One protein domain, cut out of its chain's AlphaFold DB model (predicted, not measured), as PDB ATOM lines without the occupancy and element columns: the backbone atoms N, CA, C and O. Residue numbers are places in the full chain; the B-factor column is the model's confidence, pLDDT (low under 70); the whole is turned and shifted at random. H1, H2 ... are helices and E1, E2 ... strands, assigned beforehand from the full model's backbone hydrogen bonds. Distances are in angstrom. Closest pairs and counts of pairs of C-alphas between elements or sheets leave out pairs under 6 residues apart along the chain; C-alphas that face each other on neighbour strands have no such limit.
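This is residues 8 to 95 of the 209 residues of an uncharacterized protein of Salmonella enterica subsp. enterica serovar Panama (UniProt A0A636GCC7). A long two-stranded hairpin, E3 and E4, has helix H2 packed over one face, and helix H1 packs on H2, running opposite ways. A second, shorter hairpin, E1 and E2, meets the long one where Val 39 of E2 comes close to Val 93 of E4. The long link of residues 56 to 74 reaches out to Ser 70 at one end of the longest axis, and the turn of the long hairpin at Pro 85 makes the other end. The printed part has 88 residues with two named helices and four named strands, in the order H1, E1, E2, H2, E3, E4; both sheets, E1 - E2 and E3 - E4, are antiparallel, and the class is mixed, helices and strands. It is compact by its radius of gyration of the C-alphas, 12.3 A, and elongated in outline, with spans of 41 by 26 by 21 A.

E3 is residues 75 to 83, 25.7 A from first to last C-alpha, and E4 is residues 86 to 94, 25.3 A; C-alpha 94 is at (-31.804, -38.019, -10.569). H2 is residues 45 to 55, 15.3 A, with C-alpha 45 at (-27.049, -45.780, -13.326). H1 is residues 8 to 16, 12.4 A, and begins with C-alpha 8 at (-22.899, -29.268, -22.007). E1 is residues 27 to 32, 15.0 A, and E2 is residues 35 to 39, 13.0 A.

E3 and E4 form a hairpin, antiparallel at 158 degrees, with N 81 and O 88 at 2.8 A and N 90 and O 79 at 2.9 A, within hydrogen-bond range. The closest C-alphas of H2 and E4 are those of Ala 49 and Val 90, 6.0 A apart; of H2 and E3, those of Ala 49 and Ile 79, 6.2 A. H1 and H2 touch, closest at the C-alphas of Tyr 11 and Ala 55, 4.8 A, and run opposite ways at a shallow tilt of 34.9 degrees, only just short of steep. The closest C-alphas of E2 and E4 are those of Val 39 and Val 93, 4.7 A. E1 and E2 form a hairpin, antiparallel at 152 degrees, with N 29 and O 37 at 3.1 A and N 37 and O 29 at 2.8 A, within hydrogen-bond range. The closest C-alphas of H1 and E1 are those of Pro 8 and Tyr 28, 5.9 A. Among the pairs that are apart are H1 and E4, and E1 and H2. In H1 and H2 every O i to N i+4 pair is within hydrogen-bond range.

The two C-alphas farthest apart are those of Ser 70 and Pro 85, 41.9 A. The printed part has no cut. The link from H2 to E3, 19 residues, is long, and the link from H1 to E1 is short; the other links are tight. The mean pLDDT of the printed part is 95.4, and no printed residue is under 70.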
ATOM      1  N   PRO A   8     -21.447 -29.051 -22.018       89.50
ATOM      2  CA  PRO A   8     -22.899 -29.268 -22.007       89.50
ATOM      3  C   PRO A   8     -23.433 -30.018 -23.238       89.50
ATOM      4  O   PRO A   8     -24.304 -30.882 -23.107       89.50
ATOM      5  N   ASP A   9     -22.895 -29.725 -24.423       89.56
ATOM      6  CA  ASP A   9     -23.321 -30.360 -25.673       89.56
ATOM      7  C   ASP A   9     -22.848 -31.814 -25.732       89.56
ATOM      8  O   ASP A   9     -23.625 -32.708 -26.069       89.56
ATOM      9  N   CYS A  10     -21.590 -32.063 -25.344       91.12
ATOM     10  CA  CYS A  10     -21.029 -33.411 -25.268       91.12
ATOM     11  C   CYS A  10     -21.826 -34.266 -24.282       91.12
ATOM     12  O   CYS A  10     -22.268 -35.361 -24.614       91.12
ATOM     13  N   TYR A  11     -22.098 -33.705 -23.104       93.75
ATOM     14  CA  TYR A  11     -22.894 -34.318 -22.049       93.75
ATOM     15  C   TYR A  11     -24.274 -34.743 -22.540       93.75
ATOM     16  O   TYR A  11     -24.677 -35.889 -22.347       93.75
ATOM     17  N   ARG A  12     -24.986 -33.848 -23.230       94.38
ATOM     18  CA  ARG A  12     -26.312 -34.160 -23.761       94.38
ATOM     19  C   ARG A  12     -26.256 -35.234 -24.850       94.38
ATOM     20  O   ARG A  12     -27.122 -36.101 -24.867       94.38
ATOM     21  N   ILE A  13     -25.274 -35.184 -25.750       92.62
ATOM     22  CA  ILE A  13     -25.127 -36.173 -26.830       92.62
ATOM     23  C   ILE A  13     -24.815 -37.561 -26.262       92.62
ATOM     24  O   ILE A  13     -25.487 -38.521 -26.631       92.62
ATOM     25  N   GLU A  14     -23.845 -37.671 -25.352       95.12
ATOM     26  CA  GLU A  14     -23.459 -38.955 -24.756       95.12
ATOM     27  C   GLU A  14     -24.620 -39.586 -23.980       95.12
ATOM     28  O   GLU A  14     -24.897 -40.774 -24.136       95.12
ATOM     29  N   LEU A  15     -25.366 -38.793 -23.205       96.56
ATOM     30  CA  LEU A  15     -26.494 -39.302 -22.422       96.56
ATOM     31  C   LEU A  15     -27.691 -39.731 -23.267       96.56
ATOM     32  O   LEU A  15     -28.371 -40.685 -22.903       96.56
ATOM     33  N   LYS A  16     -27.935 -39.086 -24.412       95.44
ATOM     34  CA  LYS A  16     -28.979 -39.521 -25.355       95.44
ATOM     35  C   LYS A  16     -28.710 -40.903 -25.952       95.44
ATOM     36  O   LYS A  16     -29.647 -41.543 -26.422       95.44
ATOM     37  N   ASN A  17     -27.458 -41.360 -25.939       95.50
ATOM     38  CA  ASN A  17     -27.097 -42.699 -26.402       95.50
ATOM     39  C   ASN A  17     -27.339 -43.781 -25.336       95.50
ATOM     40  O   ASN A  17     -27.285 -44.965 -25.665       95.50
ATOM     41  N   VAL A  18     -27.599 -43.402 -24.080       97.44
ATOM     42  CA  VAL A  18     -27.909 -44.345 -22.999       97.44
ATOM     43  C   VAL A  18     -29.384 -44.728 -23.075       97.44
ATOM     44  O   VAL A  18     -30.274 -43.873 -23.054       97.44
ATOM     45  N   TYR A  19     -29.662 -46.029 -23.160       97.12
ATOM     46  CA  TYR A  19     -31.028 -46.522 -23.303       97.12
ATOM     47  C   TYR A  19     -31.886 -46.140 -22.091       97.12
ATOM     48  O   TYR A  19     -31.508 -46.368 -20.947       97.12
ATOM     49  N   GLY A  20     -33.070 -45.581 -22.346       96.31
ATOM     50  CA  GLY A  20     -34.030 -45.203 -21.308       96.31
ATOM     51  C   GLY A  20     -33.798 -43.831 -20.667       96.31
ATOM     52  O   GLY A  20     -34.620 -43.432 -19.843       96.31
ATOM     53  N   VAL A  21     -32.740 -43.098 -21.033       97.44
ATOM     54  CA  VAL A  21     -32.589 -41.684 -20.650       97.44
ATOM     55  C   VAL A  21     -33.611 -40.830 -21.402       97.44
ATOM     56  O   VAL A  21     -33.832 -41.008 -22.600       97.44
ATOM     57  N   GLN A  22     -34.233 -39.884 -20.701       95.94
ATOM     58  CA  GLN A  22     -35.208 -38.956 -21.280       95.94
ATOM     59  C   GLN A  22     -34.566 -37.595 -21.552       95.94
ATOM     60  O   GLN A  22     -33.988 -36.988 -20.654       95.94
ATOM     61  N   GLU A  23     -34.690 -37.089 -22.781       95.00
ATOM     62  CA  GLU A  23     -33.994 -35.873 -23.224       95.00
ATOM     63  C   GLU A  23     -34.328 -34.627 -22.388       95.00
ATOM     64  O   GLU A  23     -33.432 -33.863 -22.025       95.00
ATOM     65  N   ASN A  24     -35.602 -34.429 -22.055       96.06
ATOM     66  CA  ASN A  24     -36.062 -33.308 -21.236       96.06
ATOM     67  C   ASN A  24     -35.566 -33.395 -19.781       96.06
ATOM     68  O   ASN A  24     -35.579 -32.398 -19.063       96.06
ATOM     69  N   LEU A  25     -35.074 -34.556 -19.343       97.44
ATOM     70  CA  LEU A  25     -34.545 -34.774 -17.997       97.44
ATOM     71  C   LEU A  25     -33.017 -34.668 -17.923       97.44
ATOM     72  O   LEU A  25     -32.428 -35.027 -16.903       97.44
ATOM     73  N   ILE A  26     -32.374 -34.170 -18.984       97.62
ATOM     74  CA  ILE A  26     -30.929 -33.943 -19.037       97.62
ATOM     75  C   ILE A  26     -30.629 -32.471 -18.752       97.62
ATOM     76  O   ILE A  26     -31.034 -31.574 -19.497       97.62
ATOM     77  N   SER A  27     -29.831 -32.202 -17.718       96.62
ATOM     78  CA  SER A  27     -29.306 -30.860 -17.468       96.62
ATOM     79  C   SER A  27     -27.896 -30.895 -16.899       96.62
ATOM     80  O   SER A  27     -27.591 -31.662 -15.995       96.62
ATOM     81  N   TYR A  28     -27.049 -30.011 -17.417       95.31
ATOM     82  CA  TYR A  28     -25.728 -29.739 -16.873       95.31
ATOM     83  C   TYR A  28     -25.682 -28.279 -16.445       95.31
ATOM     84  O   TYR A  28     -25.851 -27.386 -17.278       95.31
ATOM     85  N   ARG A  29     -25.538 -28.028 -15.144       94.19
ATOM     86  CA  ARG A  29     -25.657 -26.673 -14.587       94.19
ATOM     87  C   ARG A  29     -24.679 -26.421 -13.460       94.19
ATOM     88  O   ARG A  29     -24.281 -27.342 -12.758       94.19
ATOM     89  N   GLN A  30     -24.332 -25.159 -13.267       93.50
ATOM     90  CA  GLN A  30     -23.489 -24.734 -12.162       93.50
ATOM     91  C   GLN A  30     -24.361 -24.460 -10.931       93.50
ATOM     92  O   GLN A  30     -25.243 -23.607 -10.987       93.50
ATOM     93  N   ALA A  31     -24.139 -25.189  -9.834       91.81
ATOM     94  CA  ALA A  31     -24.843 -24.946  -8.569       91.81
ATOM     95  C   ALA A  31     -24.208 -23.786  -7.797       91.81
ATOM     96  O   ALA A  31     -24.899 -22.912  -7.281       91.81
ATOM     97  N   THR A  32     -22.878 -23.772  -7.745       92.31
ATOM     98  CA  THR A  32     -22.051 -22.692  -7.196       92.31
ATOM     99  C   THR A  32     -20.780 -22.572  -8.030       92.31
ATOM    100  O   THR A  32     -20.458 -23.464  -8.818       92.31
ATOM    101  N   LEU A  33     -20.051 -21.459  -7.909       92.62
ATOM    102  CA  LEU A  33     -18.846 -21.234  -8.707       92.62
ATOM    103  C   LEU A  33     -17.856 -22.405  -8.553       92.62
ATOM    104  O   LEU A  33     -17.442 -22.741  -7.446       92.62
ATOM    105  N   GLY A  34     -17.498 -23.033  -9.675       91.19
ATOM    106  CA  GLY A  34     -16.595 -24.191  -9.709       91.19
ATOM    107  C   GLY A  34     -17.231 -25.540  -9.343       91.19
ATOM    108  O   GLY A  34     -16.529 -26.546  -9.349       91.19
ATOM    109  N   ARG A  35     -18.541 -25.596  -9.062       94.69
ATOM    110  CA  ARG A  35     -19.275 -26.835  -8.768       94.69
ATOM    111  C   ARG A  35     -20.442 -27.036  -9.726       94.69
ATOM    112  O   ARG A  35     -21.393 -26.253  -9.757       94.69
ATOM    113  N   TRP A  36     -20.365 -28.112 -10.496       96.69
ATOM    114  CA  TRP A  36     -21.318 -28.447 -11.544       96.69
ATOM    115  C   TRP A  36     -22.131 -29.678 -11.178       96.69
ATOM    116  O   TRP A  36     -21.639 -30.604 -10.547       96.69
ATOM    117  N   VAL A  37     -23.386 -29.689 -11.594       97.25
ATOM    118  CA  VAL A  37     -24.334 -30.757 -11.311       97.25
ATOM    119  C   VAL A  37     -24.738 -31.382 -12.628       97.25
ATOM    120  O   VAL A  37     -25.262 -30.707 -13.517       97.25
ATOM    121  N   ALA A  38     -24.492 -32.682 -12.727       97.50
ATOM    122  CA  ALA A  38     -25.058 -33.538 -13.751       97.50
ATOM    123  C   ALA A  38     -26.444 -33.997 -13.284       97.50
ATOM    124  O   ALA A  38     -26.561 -34.623 -12.232       97.50
ATOM    125  N   VAL A  39     -27.484 -33.683 -14.049       98.06
ATOM    126  CA  VAL A  39     -28.865 -34.106 -13.800       98.06
ATOM    127  C   VAL A  39     -29.305 -35.008 -14.942       98.06
ATOM    128  O   VAL A  39     -29.277 -34.584 -16.099       98.06
ATOM    129  N   VAL A  40     -29.706 -36.237 -14.616       97.94
ATOM    130  CA  VAL A  40     -30.125 -37.241 -15.603       97.94
ATOM    131  C   VAL A  40     -31.330 -38.012 -15.084       97.94
ATOM    132  O   VAL A  40     -31.268 -38.616 -14.015       97.94
ATOM    133  N   GLY A  41     -32.418 -38.014 -15.853       96.81
ATOM    134  CA  GLY A  41     -33.570 -38.884 -15.619       96.81
ATOM    135  C   GLY A  41     -33.594 -40.088 -16.562       96.81
ATOM    136  O   GLY A  41     -33.446 -39.934 -17.776       96.81
ATOM    137  N   GLY A  42     -33.840 -41.272 -15.996       95.81
ATOM    138  CA  GLY A  42     -33.885 -42.541 -16.724       95.81
ATOM    139  C   GLY A  42     -32.512 -43.189 -16.943       95.81
ATOM    140  O   GLY A  42     -31.490 -42.676 -16.492       95.81
ATOM    141  N   GLY A  43     -32.514 -44.331 -17.631       96.62
ATOM    142  CA  GLY A  43     -31.325 -45.135 -17.928       96.62
ATOM    143  C   GLY A  43     -30.762 -45.945 -16.757       96.62
ATOM    144  O   GLY A  43     -31.151 -45.772 -15.599       96.62
ATOM    145  N   ASP A  44     -29.850 -46.866 -17.074       97.38
ATOM    146  CA  ASP A  44     -29.100 -47.608 -16.061       97.38
ATOM    147  C   ASP A  44     -28.063 -46.690 -15.375       97.38
ATOM    148  O   ASP A  44     -27.316 -45.992 -16.067       97.38
ATOM    149  N   PRO A  45     -27.968 -46.672 -14.031       97.38
ATOM    150  CA  PRO A  45     -27.049 -45.780 -13.326       97.38
ATOM    151  C   PRO A  45     -25.567 -45.933 -13.699       97.38
ATOM    152  O   PRO A  45     -24.844 -44.938 -13.646       97.38
ATOM    153  N   TYR A  46     -25.100 -47.134 -14.056       97.44
ATOM    154  CA  TYR A  46     -23.707 -47.353 -14.452       97.44
ATOM    155  C   TYR A  46     -23.449 -46.854 -15.870       97.44
ATOM    156  O   TYR A  46     -22.437 -46.192 -16.101       97.44
ATOM    157  N   GLU A  47     -24.370 -47.100 -16.803       97.75
ATOM    158  CA  GLU A  47     -24.272 -46.558 -18.164       97.75
ATOM    159  C   GLU A  47     -24.345 -45.027 -18.170       97.75
ATOM    160  O   GLU A  47     -23.538 -44.371 -18.830       97.75
ATOM    161  N   VAL A  48     -25.247 -44.451 -17.368       98.19
ATOM    162  CA  VAL A  48     -25.338 -43.002 -17.153       98.19
ATOM    163  C   VAL A  48     -24.023 -42.463 -16.596       98.19
ATOM    164  O   VAL A  48     -23.450 -41.542 -17.174       98.19
ATOM    165  N   ALA A  49     -23.498 -43.044 -15.514       97.81
ATOM    166  CA  ALA A  49     -22.235 -42.599 -14.928       97.81
ATOM    167  C   ALA A  49     -21.060 -42.699 -15.914       97.81
ATOM    168  O   ALA A  49     -20.211 -41.809 -15.955       97.81
ATOM    169  N   TYR A  50     -21.034 -43.737 -16.749       96.88
ATOM    170  CA  TYR A  50     -20.014 -43.903 -17.777       96.88
ATOM    171  C   TYR A  50     -20.140 -42.873 -18.913       96.88
ATOM    172  O   TYR A  50     -19.130 -42.350 -19.385       96.88
ATOM    173  N   ALA A  51     -21.361 -42.517 -19.324       97.25
ATOM    174  CA  ALA A  51     -21.601 -41.435 -20.282       97.25
ATOM    175  C   ALA A  51     -21.173 -40.067 -19.722       97.25
ATOM    176  O   ALA A  51     -20.529 -39.283 -20.419       97.25
ATOM    177  N   ILE A  52     -21.444 -39.802 -18.439       97.06
ATOM    178  CA  ILE A  52     -20.971 -38.592 -17.748       97.06
ATOM    179  C   ILE A  52     -19.437 -38.562 -17.708       97.06
ATOM    180  O   ILE A  52     -18.848 -37.537 -18.046       97.06
ATOM    181  N   TYR A  53     -18.796 -39.680 -17.352       95.94
ATOM    182  CA  TYR A  53     -17.335 -39.825 -17.335       95.94
ATOM    183  C   TYR A  53     -16.699 -39.491 -18.696       95.94
ATOM    184  O   TYR A  53     -15.674 -38.821 -18.750       95.94
ATOM    185  N   LYS A  54     -17.318 -39.918 -19.805       93.81
ATOM    186  CA  LYS A  54     -16.844 -39.601 -21.164       93.81
ATOM    187  C   LYS A  54     -17.013 -38.133 -21.538       93.81
ATOM    188  O   LYS A  54     -16.187 -37.591 -22.268       93.81
ATOM    189  N   ALA A  55     -18.103 -37.516 -21.091       94.12
ATOM    190  CA  ALA A  55     -18.484 -36.180 -21.523       94.12
ATOM    191  C   ALA A  55     -17.851 -35.049 -20.707       94.12
ATOM    192  O   ALA A  55     -17.663 -33.948 -21.231       94.12
ATOM    193  N   VAL A  56     -17.575 -35.283 -19.421       93.12
ATOM    194  CA  VAL A  56     -17.092 -34.261 -18.487       93.12
ATOM    195  C   VAL A  56     -15.575 -34.403 -18.309       93.12
ATOM    196  O   VAL A  56     -15.140 -35.362 -17.676       93.12
ATOM    197  N   PRO A  57     -14.759 -33.450 -18.806       88.88
ATOM    198  CA  PRO A  57     -13.298 -33.579 -18.776       88.88
ATOM    199  C   PRO A  57     -12.695 -33.588 -17.368       88.88
ATOM    200  O   PRO A  57     -11.681 -34.237 -17.136       88.88
ATOM    201  N   ASP A  58     -13.304 -32.850 -16.439       91.38
ATOM    202  CA  ASP A  58     -12.886 -32.788 -15.042       91.38
ATOM    203  C   ASP A  58     -14.038 -33.260 -14.151       91.38
ATOM    204  O   ASP A  58     -15.057 -32.592 -14.008       91.38
ATOM    205  N   ILE A  59     -13.896 -34.439 -13.553       92.00
ATOM    206  CA  ILE A  59     -14.929 -35.023 -12.686       92.00
ATOM    207  C   ILE A  59     -14.893 -34.390 -11.289       92.00
ATOM    208  O   ILE A  59     -15.895 -34.415 -10.577       92.00
ATOM    209  N   SER A  60     -13.780 -33.763 -10.894       92.44
ATOM    210  CA  SER A  60     -13.612 -33.191  -9.551       92.44
ATOM    211  C   SER A  60     -14.528 -31.989  -9.284       92.44
ATOM    212  O   SER A  60     -14.866 -31.701  -8.130       92.44
ATOM    213  N   ILE A  61     -14.981 -31.318 -10.349       94.25
ATOM    214  CA  ILE A  61     -15.957 -30.225 -10.279       94.25
ATOM    215  C   ILE A  61     -17.395 -30.721 -10.118       94.25
ATOM    216  O   ILE A  61     -18.266 -29.922  -9.763       94.25
ATOM    217  N   LEU A  62     -17.671 -32.007 -10.370       97.00
ATOM    218  CA  LEU A  62     -19.018 -32.542 -10.240       97.00
ATOM    219  C   LEU A  62     -19.429 -32.622  -8.770       97.00
ATOM    220  O   LEU A  62     -18.654 -32.988  -7.888       97.00
ATOM    221  N   THR A  63     -20.685 -32.288  -8.510       97.19
ATOM    222  CA  THR A  63     -21.314 -32.430  -7.206       97.19
ATOM    223  C   THR A  63     -22.754 -32.894  -7.369       97.19
ATOM    224  O   THR A  63     -23.448 -32.519  -8.313       97.19
ATOM    225  N   ASN A  64     -23.215 -33.699  -6.419       97.06
ATOM    226  CA  ASN A  64     -24.631 -33.967  -6.192       97.06
ATOM    227  C   ASN A  64     -25.108 -33.332  -4.876       97.06
ATOM    228  O   ASN A  64     -26.247 -33.550  -4.466       97.06
ATOM    229  N   ASP A  65     -24.264 -32.534  -4.211       95.62
ATOM    230  CA  ASP A  65     -24.618 -31.863  -2.967       95.62
ATOM    231  C   ASP A  65     -25.469 -30.618  -3.221       95.62
ATOM    232  O   ASP A  65     -24.992 -29.485  -3.267       95.62
ATOM    233  N   VAL A  66     -26.751 -30.869  -3.464       95.50
ATOM    234  CA  VAL A  66     -27.745 -29.853  -3.791       95.50
ATOM    235  C   VAL A  66     -29.049 -30.095  -3.043       95.50
ATOM    236  O   VAL A  66     -29.288 -31.184  -2.507       95.50
ATOM    237  N   SER A  67     -29.899 -29.073  -3.025       95.62
ATOM    238  CA  SER A  67     -31.240 -29.105  -2.452       95.62
ATOM    239  C   SER A  67     -32.236 -28.395  -3.366       95.62
ATOM    240  O   SER A  67     -31.872 -27.537  -4.173       95.62
ATOM    241  N   ASN A  68     -33.502 -28.782  -3.241       94.94
ATOM    242  CA  ASN A  68     -34.606 -28.116  -3.915       94.94
ATOM    243  C   ASN A  68     -35.134 -26.942  -3.071       94.94
ATOM    244  O   ASN A  68     -35.189 -27.070  -1.844       94.94
ATOM    245  N   PRO A  69     -35.582 -25.836  -3.696       91.38
ATOM    246  CA  PRO A  69     -36.163 -24.696  -2.983       91.38
ATOM    247  C   PRO A  69     -37.377 -25.051  -2.116       91.38
ATOM    248  O   PRO A  69     -37.560 -24.458  -1.055       91.38
ATOM    249  N   SER A  70     -38.190 -26.033  -2.523       90.81
ATOM    250  CA  SER A  70     -39.340 -26.498  -1.736       90.81
ATOM    251  C   SER A  70     -38.967 -27.281  -0.471       90.81
ATOM    252  O   SER A  70     -39.837 -27.561   0.354       90.81
ATOM    253  N   GLY A  71     -37.699 -27.685  -0.329       92.38
ATOM    254  CA  GLY A  71     -37.244 -28.631   0.691       92.38
ATOM    255  C   GLY A  71     -37.491 -30.104   0.343       92.38
ATOM    256  O   GLY A  71     -37.111 -30.975   1.125       92.38
ATOM    257  N   ALA A  72     -38.090 -30.413  -0.814       92.19
ATOM    258  CA  ALA A  72     -38.233 -31.791  -1.275       92.19
ATOM    259  C   ALA A  72     -36.855 -32.464  -1.453       92.19
ATOM    260  O   ALA A  72     -35.913 -31.823  -1.936       92.19
ATOM    261  N   PRO A  73     -36.714 -33.754  -1.096       93.88
ATOM    262  CA  PRO A  73     -35.451 -34.456  -1.259       93.88
ATOM    263  C   PRO A  73     -35.062 -34.545  -2.738       93.88
ATOM    264  O   PRO A  73     -35.905 -34.728  -3.617       93.88
ATOM    265  N   VAL A  74     -33.761 -34.433  -2.990       96.44
ATOM    266  CA  VAL A  74     -33.146 -34.664  -4.298       96.44
ATOM    267  C   VAL A  74     -32.498 -36.043  -4.266       96.44
ATOM    268  O   VAL A  74     -31.744 -36.339  -3.336       96.44
ATOM    269  N   GLU A  75     -32.772 -36.889  -5.259       97.31
ATOM    270  CA  GLU A  75     -32.115 -38.193  -5.361       97.31
ATOM    271  C   GLU A  75     -30.677 -38.003  -5.859       97.31
ATOM    272  O   GLU A  75     -30.427 -37.524  -6.966       97.31
ATOM    273  N   LYS A  76     -29.716 -38.373  -5.011       97.25
ATOM    274  CA  LYS A  76     -28.278 -38.221  -5.251       97.25
ATOM    275  C   LYS A  76     -27.671 -39.595  -5.524       97.25
ATOM    276  O   LYS A  76     -27.879 -40.521  -4.744       97.25
ATOM    277  N   LYS A  77     -26.888 -39.722  -6.594       98.00
ATOM    278  CA  LYS A  77     -26.128 -40.938  -6.918       98.00
ATOM    279  C   LYS A  77     -24.649 -40.623  -7.042       98.00
ATOM    280  O   LYS A  77     -24.285 -39.561  -7.539       98.00
ATOM    281  N   THR A  78     -23.820 -41.564  -6.611       98.12
ATOM    282  CA  THR A  78     -22.377 -41.568  -6.853       98.12
ATOM    283  C   THR A  78     -21.998 -42.974  -7.275       98.12
ATOM    284  O   THR A  78     -22.177 -43.914  -6.501       98.12
ATOM    285  N   ILE A  79     -21.524 -43.121  -8.507       98.06
ATOM    286  CA  ILE A  79     -21.173 -44.420  -9.081       98.06
ATOM    287  C   ILE A  79     -19.672 -44.447  -9.357       98.06
ATOM    288  O   ILE A  79     -19.114 -43.487  -9.889       98.06
ATOM    289  N   ALA A  80     -19.026 -45.551  -8.987       97.38
ATOM    290  CA  ALA A  80     -17.611 -45.768  -9.239       97.38
ATOM    291  C   ALA A  80     -17.398 -46.308 -10.661       97.38
ATOM    292  O   ALA A  80     -17.959 -47.340 -11.027       97.38
ATOM    293  N   ILE A  81     -16.556 -45.632 -11.439       96.81
ATOM    294  CA  ILE A  81     -16.087 -46.082 -12.750       96.81
ATOM    295  C   ILE A  81     -14.625 -46.492 -12.617       96.81
ATOM    296  O   ILE A  81     -13.764 -45.664 -12.318       96.81
ATOM    297  N   THR A  82     -14.341 -47.772 -12.838       96.19
ATOM    298  CA  THR A  82     -12.979 -48.314 -12.777       96.19
ATOM    299  C   THR A  82     -12.336 -48.267 -14.155       96.19
ATOM    300  O   THR A  82     -12.811 -48.905 -15.094       96.19
ATOM    301  N   VAL A  83     -11.220 -47.553 -14.264       92.75
ATOM    302  CA  VAL A  83     -10.348 -47.524 -15.440       92.75
ATOM    303  C   VAL A  83      -8.962 -47.894 -14.948       92.75
ATOM    304  O   VAL A  83      -8.210 -47.030 -14.520       92.75
ATOM    305  N   TYR A  84      -8.660 -49.194 -14.943       91.25
ATOM    306  CA  TYR A  84      -7.467 -49.731 -14.288       91.25
ATOM    307  C   TYR A  84      -6.192 -48.932 -14.633       91.25
ATOM    308  O   TYR A  84      -5.911 -48.744 -15.822       91.25
ATOM    309  N   PRO A  85      -5.398 -48.514 -13.627       94.69
ATOM    310  CA  PRO A  85      -5.514 -48.832 -12.195       94.69
ATOM    311  C   PRO A  85      -6.432 -47.894 -11.386       94.69
ATOM    312  O   PRO A  85      -6.575 -48.077 -10.178       94.69
ATOM    313  N   ASP A  86      -7.050 -46.910 -12.029       96.06
ATOM    314  CA  ASP A  86      -7.766 -45.813 -11.390       96.06
ATOM    315  C   ASP A  86      -9.257 -46.110 -11.171       96.06
ATOM    316  O   ASP A  86      -9.883 -46.923 -11.860       96.06
ATOM    317  N   VAL A  87      -9.852 -45.404 -10.208       95.31
ATOM    318  CA  VAL A  87     -11.293 -45.428  -9.932       95.31
ATOM    319  C   VAL A  87     -11.796 -43.998  -9.777       95.31
ATOM    320  O   VAL A  87     -11.306 -43.247  -8.936       95.31
ATOM    321  N   TYR A  88     -12.816 -43.643 -10.553       95.94
ATOM    322  CA  TYR A  88     -13.431 -42.320 -10.562       95.94
ATOM    323  C   TYR A  88     -14.816 -42.379  -9.922       95.94
ATOM    324  O   TYR A  88     -15.656 -43.184 -10.321       95.94
ATOM    325  N   GLN A  89     -15.069 -41.519  -8.937       97.12
ATOM    326  CA  GLN A  89     -16.394 -41.361  -8.338       97.12
ATOM    327  C   GLN A  89     -17.172 -40.326  -9.145       97.12
ATOM    328  O   GLN A  89     -16.777 -39.164  -9.184       97.12
ATOM    329  N   VAL A  90     -18.261 -40.740  -9.787       98.00
ATOM    330  CA  VAL A  90     -19.075 -39.869 -10.641       98.00
ATOM    331  C   VAL A  90     -20.372 -39.516  -9.911       98.00
ATOM    332  O   VAL A  90     -21.286 -40.348  -9.865       98.00
ATOM    333  N   PRO A  91     -20.474 -38.315  -9.309       98.06
ATOM    334  CA  PRO A  91     -21.701 -37.862  -8.677       98.06
ATOM    335  C   PRO A  91     -22.666 -37.255  -9.704       98.06
ATOM    336  O   PRO A  91     -22.275 -36.460 -10.559       98.06
ATOM    337  N   PHE A  92     -23.947 -37.591  -9.585       98.19
ATOM    338  CA  PHE A  92     -25.033 -36.980 -10.348       98.19
ATOM    339  C   PHE A  92     -26.347 -36.995  -9.561       98.19
ATOM    340  O   PHE A  92     -26.468 -37.620  -8.503       98.19
ATOM    341  N   VAL A  93     -27.330 -36.269 -10.077       98.31
ATOM    342  CA  VAL A  93     -28.672 -36.135  -9.516       98.31
ATOM    343  C   VAL A  93     -29.682 -36.789 -10.447       98.31
ATOM    344  O   VAL A  93     -29.649 -36.570 -11.659       98.31
ATOM    345  N   VAL A  94     -30.606 -37.553  -9.870       97.88
ATOM    346  CA  VAL A  94     -31.804 -38.019 -10.569       97.88
ATOM    347  C   VAL A  94     -32.935 -37.044 -10.243       97.88
ATOM    348  O   VAL A  94     -33.207 -36.807  -9.061       97.88
ATOM    349  N   PRO A  95     -33.564 -36.415 -11.250       97.44
ATOM    350  CA  PRO A  95     -34.561 -35.398 -10.987       97.44
ATOM    351  C   PRO A  95     -35.852 -36.006 -10.444       97.44
ATOM    352  O   PRO A  95     -36.316 -37.041 -10.923       97.44
TER     353      PRO A  95